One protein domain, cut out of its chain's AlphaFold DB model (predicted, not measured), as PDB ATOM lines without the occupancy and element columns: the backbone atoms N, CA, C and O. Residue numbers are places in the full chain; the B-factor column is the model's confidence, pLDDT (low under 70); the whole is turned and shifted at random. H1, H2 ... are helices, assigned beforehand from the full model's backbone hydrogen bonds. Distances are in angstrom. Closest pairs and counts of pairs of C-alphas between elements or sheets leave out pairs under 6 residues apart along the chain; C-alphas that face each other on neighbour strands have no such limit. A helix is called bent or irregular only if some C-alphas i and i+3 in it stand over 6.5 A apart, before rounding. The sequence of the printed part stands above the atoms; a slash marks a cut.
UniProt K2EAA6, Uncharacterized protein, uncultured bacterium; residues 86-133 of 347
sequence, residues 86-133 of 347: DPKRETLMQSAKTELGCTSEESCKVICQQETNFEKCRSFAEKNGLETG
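This is residues 86 to 133 of the 347 residues of an uncharacterized protein of uncultured bacterium (UniProt K2EAA6). Three short helices sit with their centres in a triangle: H1 and H2 run the same way, and H3 folds back to meet the last residues of H1, 96 to 99, while H2 joins it at a corner by their link. The helices meet through few contacts, each made by a part of H3 alone. The printed part has 48 residues with three named helices, H1, H2 and H3 in that order along the chain, and no named strand; its class is all helix. It is compact, with a radius of gyration of the C-alphas of 9.9 A, and the C-alphas span 30 by 21 by 16 A along their three main axes.

Find C-alpha 87 at (0.009, -40.603, -59.212); from there H1, residues 87 to 99, runs 18.3 A from first to last C-alpha. Go on through the link to C-alpha 105 at (-6.183, -31.937, -48.185), where H2, residues 105 to 112, begins and runs 10.4 A. H3, residues 115 to 127, runs 19.2 A and ends with C-alpha 127 at (-14.555, -45.974, -53.168). Look near its beginning: H3 is irregular, with C-alphas 116 and 119 7.4 A apart.

Start with H1 and look toward H2: the two are close but not clearly touching, and their closest C-alphas, those of Ala 96 and Cys 108, are 7.3 A apart. They run the same way at a steep tilt of 38 degrees, only just past shallow. H1 and H3 only just touch, with 3 pairs of C-alphas within 8 A, through residues 96 to 99 of H1 and 120 to 124 of H3 alone. Their closest C-alphas, those of Glu 99 and Phe 124, are 7.3 A apart, and they run opposite ways at a steep tilt of 40 degrees. H2 and H3 only just touch, and only at the corner by their link, with 3 pairs of C-alphas within 8 A; H3 takes part with residues 117 to 121 alone. Here the closest C-alphas are those of Cys 112 and Cys 121, 5.7 A apart, and the helices run opposite ways at a steep tilt of 58 degrees. In the backbones of H1 and H2 every O i to N i+4 pair is within hydrogen-bond range; in H3 it is 7 of 9.

The two C-alphas farthest apart are those of Asp 86 and Thr 116, at 30.1 A, while the first and last printed C-alphas, those of Asp 86 and Gly 133, are 21.6 A apart. The printed part has no cut. Both links, H1 to H2 and H2 to H3, are tight, with 5 and 2 residues between the helices. The mean pLDDT of the printed part is 82.8; look for values under 70 at residues 86 to 87 and 131 to 133.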
ATOM      1  N   ASP A  86       3.130 -39.211 -56.037       65.31
ATOM      2  CA  ASP A  86       2.383 -40.461 -56.166       65.31
ATOM      3  C   ASP A  86       1.180 -40.199 -57.093       65.31
ATOM      4  O   ASP A  86       0.311 -39.389 -56.744       65.31
ATOM      5  N   PRO A  87       1.099 -40.845 -58.274       69.56
ATOM      6  CA  PRO A  87       0.009 -40.603 -59.212       69.56
ATOM      7  C   PRO A  87      -1.356 -40.961 -58.606       69.56
ATOM      8  O   PRO A  87      -2.372 -40.404 -59.029       69.56
ATOM      9  N   LYS A  88      -1.403 -41.811 -57.565       77.94
ATOM     10  CA  LYS A  88      -2.621 -42.066 -56.786       77.94
ATOM     11  C   LYS A  88      -3.076 -40.823 -56.029       77.94
ATOM     12  O   LYS A  88      -4.271 -40.566 -56.000       77.94
ATOM     13  N   ARG A  89      -2.159 -40.038 -55.450       79.94
ATOM     14  CA  ARG A  89      -2.474 -38.823 -54.674       79.94
ATOM     15  C   ARG A  89      -3.060 -37.720 -55.556       79.94
ATOM     16  O   ARG A  89      -4.041 -37.099 -55.160       79.94
ATOM     17  N   GLU A  90      -2.515 -37.521 -56.756       81.88
ATOM     18  CA  GLU A  90      -3.093 -36.590 -57.739       81.88
ATOM     19  C   GLU A  90      -4.475 -37.073 -58.209       81.88
ATOM     20  O   GLU A  90      -5.455 -36.333 -58.132       81.88
ATOM     21  N   THR A  91      -4.585 -38.350 -58.599       86.06
ATOM     22  CA  THR A  91      -5.862 -38.963 -59.017       86.06
ATOM     23  C   THR A  91      -6.935 -38.840 -57.930       86.06
ATOM     24  O   THR A  91      -8.059 -38.423 -58.205       86.06
ATOM     25  N   LEU A  92      -6.574 -39.142 -56.680       88.69
ATOM     26  CA  LEU A  92      -7.433 -39.021 -55.508       88.69
ATOM     27  C   LEU A  92      -7.934 -37.585 -55.325       88.69
ATOM     28  O   LEU A  92      -9.111 -37.390 -55.037       88.69
ATOM     29  N   MET A  93      -7.072 -36.581 -55.508       89.88
ATOM     30  CA  MET A  93      -7.444 -35.184 -55.284       89.88
ATOM     31  C   MET A  93      -8.331 -34.621 -56.405       89.88
ATOM     32  O   MET A  93      -9.238 -33.838 -56.126       89.88
ATOM     33  N   GLN A  94      -8.171 -35.080 -57.653       90.88
ATOM     34  CA  GLN A  94      -9.125 -34.769 -58.730       90.88
ATOM     35  C   GLN A  94     -10.498 -35.427 -58.487       90.88
ATOM     36  O   GLN A  94     -11.536 -34.786 -58.689       90.88
ATOM     37  N   SER A  95     -10.527 -36.662 -57.972       91.19
ATOM     38  CA  SER A  95     -11.770 -37.306 -57.519       91.19
ATOM     39  C   SER A  95     -12.403 -36.540 -56.348       91.19
ATOM     40  O   SER A  95     -13.594 -36.237 -56.387       91.19
ATOM     41  N   ALA A  96     -11.622 -36.138 -55.338       93.69
ATOM     42  CA  ALA A  96     -12.104 -35.388 -54.172       93.69
ATOM     43  C   ALA A  96     -12.699 -34.023 -54.565       93.69
ATOM     44  O   ALA A  96     -13.771 -33.637 -54.093       93.69
ATOM     45  N   LYS A  97     -12.060 -33.330 -55.510       94.00
ATOM     46  CA  LYS A  97     -12.559 -32.087 -56.109       94.00
ATOM     47  C   LYS A  97     -13.885 -32.253 -56.842       94.00
ATOM     48  O   LYS A  97     -14.707 -31.340 -56.812       94.00
ATOM     49  N   THR A  98     -14.108 -33.412 -57.451       94.12
ATOM     50  CA  THR A  98     -15.335 -33.717 -58.199       94.12
ATOM     51  C   THR A  98     -16.470 -34.197 -57.285       94.12
ATOM     52  O   THR A  98     -17.620 -33.820 -57.491       94.12
ATOM     53  N   GLU A  99     -16.168 -35.008 -56.266       93.56
ATOM     54  CA  GLU A  99     -17.173 -35.711 -55.448       93.56
ATOM     55  C   GLU A  99     -17.440 -35.057 -54.081       93.56
ATOM     56  O   GLU A  99     -18.551 -35.144 -53.556       93.56
ATOM     57  N   LEU A 100     -16.446 -34.383 -53.496       92.75
ATOM     58  CA  LEU A 100     -16.560 -33.708 -52.195       92.75
ATOM     59  C   LEU A 100     -16.591 -32.179 -52.311       92.75
ATOM     60  O   LEU A 100     -17.183 -31.531 -51.442       92.75
ATOM     61  N   GLY A 101     -15.997 -31.628 -53.376       90.69
ATOM     62  CA  GLY A 101     -15.923 -30.191 -53.672       90.69
ATOM     63  C   GLY A 101     -14.697 -29.470 -53.094       90.69
ATOM     64  O   GLY A 101     -14.658 -28.242 -53.103       90.69
ATOM     65  N   CYS A 102     -13.709 -30.205 -52.576       92.25
ATOM     66  CA  CYS A 102     -12.476 -29.651 -52.008       92.25
ATOM     67  C   CYS A 102     -11.339 -29.533 -53.035       92.25
ATOM     68  O   CYS A 102     -11.258 -30.300 -53.986       92.25
ATOM     69  N   THR A 103     -10.422 -28.586 -52.838       87.69
ATOM     70  CA  THR A 103      -9.282 -28.339 -53.747       87.69
ATOM     71  C   THR A 103      -7.914 -28.596 -53.106       87.69
ATOM     72  O   THR A 103      -6.891 -28.356 -53.742       87.69
ATOM     73  N   SER A 104      -7.887 -29.083 -51.862       83.19
ATOM     74  CA  SER A 104      -6.692 -29.436 -51.085       83.19
ATOM     75  C   SER A 104      -7.038 -30.413 -49.955       83.19
ATOM     76  O   SER A 104      -8.201 -30.483 -49.550       83.19
ATOM     77  N   GLU A 105      -6.037 -31.091 -49.383       82.31
ATOM     78  CA  GLU A 105      -6.183 -31.937 -48.185       82.31
ATOM     79  C   GLU A 105      -6.921 -31.207 -47.050       82.31
ATOM     80  O   GLU A 105      -7.909 -31.707 -46.511       82.31
ATOM     81  N   GLU A 106      -6.515 -29.972 -46.739       80.25
ATOM     82  CA  GLU A 106      -7.098 -29.177 -45.657       80.25
ATOM     83  C   GLU A 106      -8.564 -28.815 -45.923       80.25
ATOM     84  O   GLU A 106      -9.388 -28.866 -45.008       80.25
ATOM     85  N   SER A 107      -8.923 -28.491 -47.171       83.31
ATOM     86  CA  SER A 107     -10.319 -28.199 -47.519       83.31
ATOM     87  C   SER A 107     -11.182 -29.466 -47.541       83.31
ATOM     88  O   SER A 107     -12.334 -29.411 -47.111       83.31
ATOM     89  N   CYS A 108     -10.633 -30.623 -47.932       87.44
ATOM     90  CA  CYS A 108     -11.328 -31.907 -47.797       87.44
ATOM     91  C   CYS A 108     -11.568 -32.245 -46.321       87.44
ATOM     92  O   CYS A 108     -12.683 -32.606 -45.946       87.44
ATOM     93  N   LYS A 109     -10.558 -32.051 -45.467       83.62
ATOM     94  CA  LYS A 109     -10.629 -32.275 -44.019       83.62
ATOM     95  C   LYS A 109     -11.699 -31.408 -43.354       83.62
ATOM     96  O   LYS A 109     -12.522 -31.940 -42.614       83.62
ATOM     97  N   VAL A 110     -11.759 -30.112 -43.671       82.62
ATOM     98  CA  VAL A 110     -12.798 -29.198 -43.156       82.62
ATOM     99  C   VAL A 110     -14.200 -29.597 -43.634       82.62
ATOM    100  O   VAL A 110     -15.135 -29.582 -42.836       82.62
ATOM    101  N   ILE A 111     -14.364 -30.001 -44.901       84.25
ATOM    102  CA  ILE A 111     -15.650 -30.509 -45.410       84.25
ATOM    103  C   ILE A 111     -16.054 -31.787 -44.661       84.25
ATOM    104  O   ILE A 111     -17.176 -31.872 -44.161       84.25
ATOM    105  N   CYS A 112     -15.150 -32.758 -44.533       85.19
ATOM    106  CA  CYS A 112     -15.430 -34.061 -43.929       85.19
ATOM    107  C   CYS A 112     -15.524 -34.058 -42.395       85.19
ATOM    108  O   CYS A 112     -15.979 -35.043 -41.824       85.19
ATOM    109  N   GLN A 113     -15.160 -32.961 -41.726       80.44
ATOM    110  CA  GLN A 113     -15.425 -32.739 -40.299       80.44
ATOM    111  C   GLN A 113     -16.863 -32.270 -40.005       80.44
ATOM    112  O   GLN A 113     -17.261 -32.225 -38.842       80.44
ATOM    113  N   GLN A 114     -17.661 -31.942 -41.026       77.31
ATOM    114  CA  GLN A 114     -19.072 -31.574 -40.865       77.31
ATOM    115  C   GLN A 114     -19.964 -32.822 -40.930       77.31
ATOM    116  O   GLN A 114     -19.891 -33.585 -41.893       77.31
ATOM    117  N   GLU A 115     -20.857 -32.998 -39.950       73.81
ATOM    118  CA  GLU A 115     -21.729 -34.182 -39.823       73.81
ATOM    119  C   GLU A 115     -22.589 -34.433 -41.076       73.81
ATOM    120  O   GLU A 115     -22.725 -35.566 -41.535       73.81
ATOM    121  N   THR A 116     -23.064 -33.361 -41.718       84.31
ATOM    122  CA  THR A 116     -23.799 -33.385 -42.997       84.31
ATOM    123  C   THR A 116     -23.007 -33.966 -44.175       84.31
ATOM    124  O   THR A 116     -23.604 -34.366 -45.173       84.31
ATOM    125  N   ASN A 117     -21.676 -34.027 -44.078       82.25
ATOM    126  CA  ASN A 117     -20.781 -34.568 -45.100       82.25
ATOM    127  C   ASN A 117     -20.199 -35.947 -44.730       82.25
ATOM    128  O   ASN A 117     -19.534 -36.550 -45.574       82.25
ATOM    129  N   PHE A 118     -20.434 -36.474 -43.519       79.44
ATOM    130  CA  PHE A 118     -19.832 -37.739 -43.065       79.44
ATOM    131  C   PHE A 118     -20.135 -38.917 -43.998       79.44
ATOM    132  O   PHE A 118     -19.267 -39.762 -44.217       79.44
ATOM    133  N   GLU A 119     -21.341 -38.977 -44.570       81.06
ATOM    134  CA  GLU A 119     -21.721 -40.075 -45.461       81.06
ATOM    135  C   GLU A 119     -21.003 -39.984 -46.812       81.06
ATOM    136  O   GLU A 119     -20.309 -40.924 -47.190       81.06
ATOM    137  N   LYS A 120     -21.052 -38.822 -47.489       86.94
ATOM    138  CA  LYS A 120     -20.354 -38.632 -48.776       86.94
ATOM    139  C   LYS A 120     -18.838 -38.814 -48.639       86.94
ATOM    140  O   LYS A 120     -18.213 -39.396 -49.521       86.94
ATOM    141  N   CYS A 121     -18.251 -38.372 -47.524       88.25
ATOM    142  CA  CYS A 121     -16.826 -38.538 -47.255       88.25
ATOM    143  C   CYS A 121     -16.446 -39.997 -46.976       88.25
ATOM    144  O   CYS A 121     -15.385 -40.428 -47.423       88.25
ATOM    145  N   ARG A 122     -17.312 -40.782 -46.318       81.00
ATOM    146  CA  ARG A 122     -17.085 -42.225 -46.161       81.00
ATOM    147  C   ARG A 122     -17.214 -42.957 -47.490       81.00
ATOM    148  O   ARG A 122     -16.296 -43.684 -47.844       81.00
ATOM    149  N   SER A 123     -18.275 -42.707 -48.261       84.62
ATOM    150  CA  SER A 123     -18.440 -43.312 -49.589       84.62
ATOM    151  C   SER A 123     -17.274 -42.972 -50.520       84.62
ATOM    152  O   SER A 123     -16.807 -43.838 -51.252       84.62
ATOM    153  N   PHE A 124     -16.754 -41.741 -50.460       91.12
ATOM    154  CA  PHE A 124     -15.542 -41.348 -51.175       91.12
ATOM    155  C   PHE A 124     -14.303 -42.129 -50.704       91.12
ATOM    156  O   PHE A 124     -13.559 -42.649 -51.536       91.12
ATOM    157  N   ALA A 125     -14.083 -42.231 -49.391       86.31
ATOM    158  CA  ALA A 125     -12.951 -42.952 -48.818       86.31
ATOM    159  C   ALA A 125     -12.982 -44.449 -49.175       86.31
ATOM    160  O   ALA A 125     -12.008 -44.964 -49.721       86.31
ATOM    161  N   GLU A 126     -14.124 -45.112 -48.972       79.81
ATOM    162  CA  GLU A 126     -14.364 -46.515 -49.333       79.81
ATOM    163  C   GLU A 126     -14.141 -46.759 -50.836       79.81
ATOM    164  O   GLU A 126     -13.409 -47.673 -51.216       79.81
ATOM    165  N   LYS A 127     -14.701 -45.900 -51.702       86.81
ATOM    166  CA  LYS A 127     -14.555 -45.974 -53.168       86.81
ATOM    167  C   LYS A 127     -13.100 -45.865 -53.633       86.81
ATOM    168  O   LYS A 127     -12.728 -46.517 -54.606       86.81
ATOM    169  N   ASN A 128     -12.294 -45.038 -52.968       84.81
ATOM    170  CA  ASN A 128     -10.894 -44.801 -53.328       84.81
ATOM    171  C   ASN A 128      -9.904 -45.672 -52.525       84.81
ATOM    172  O   ASN A 128      -8.695 -45.491 -52.653       84.81
ATOM    173  N   GLY A 129     -10.390 -46.620 -51.713       77.81
ATOM    174  CA  GLY A 129      -9.546 -47.527 -50.930       77.81
ATOM    175  C   GLY A 129      -8.769 -46.854 -49.793       77.81
ATOM    176  O   GLY A 129      -7.730 -47.368 -49.385       77.81
ATOM    177  N   LEU A 130      -9.244 -45.711 -49.289       80.31
ATOM    178  CA  LEU A 130      -8.675 -45.071 -48.104       80.31
ATOM    179  C   LEU A 130      -9.119 -45.823 -46.845       80.31
ATOM    180  O   LEU A 130     -10.305 -46.105 -46.672       80.31
ATOM    181  N   GLU A 131      -8.187 -46.101 -45.932       61.16
ATOM    182  CA  GLU A 131      -8.512 -46.736 -44.652       61.16
ATOM    183  C   GLU A 131      -9.370 -45.810 -43.776       61.16
ATOM    184  O   GLU A 131      -8.871 -44.915 -43.091       61.16
ATOM    185  N   THR A 132     -10.680 -46.060 -43.729       58.69
ATOM    186  CA  THR A 132     -11.587 -45.449 -42.748       58.69
ATOM    187  C   THR A 132     -11.396 -46.111 -41.377       58.69
ATOM    188  O   THR A 132     -12.284 -46.801 -40.875       58.69
ATOM    189  N   GLY A 133     -10.214 -45.932 -40.776       54.12
ATOM    190  CA  GLY A 133      -9.859 -46.502 -39.469       54.12
ATOM    191  C   GLY A 133     -10.745 -46.012 -38.314       54.12
ATOM    192  O   GLY A 133     -10.837 -46.668 -37.280       54.12
TER     193      GLY A 133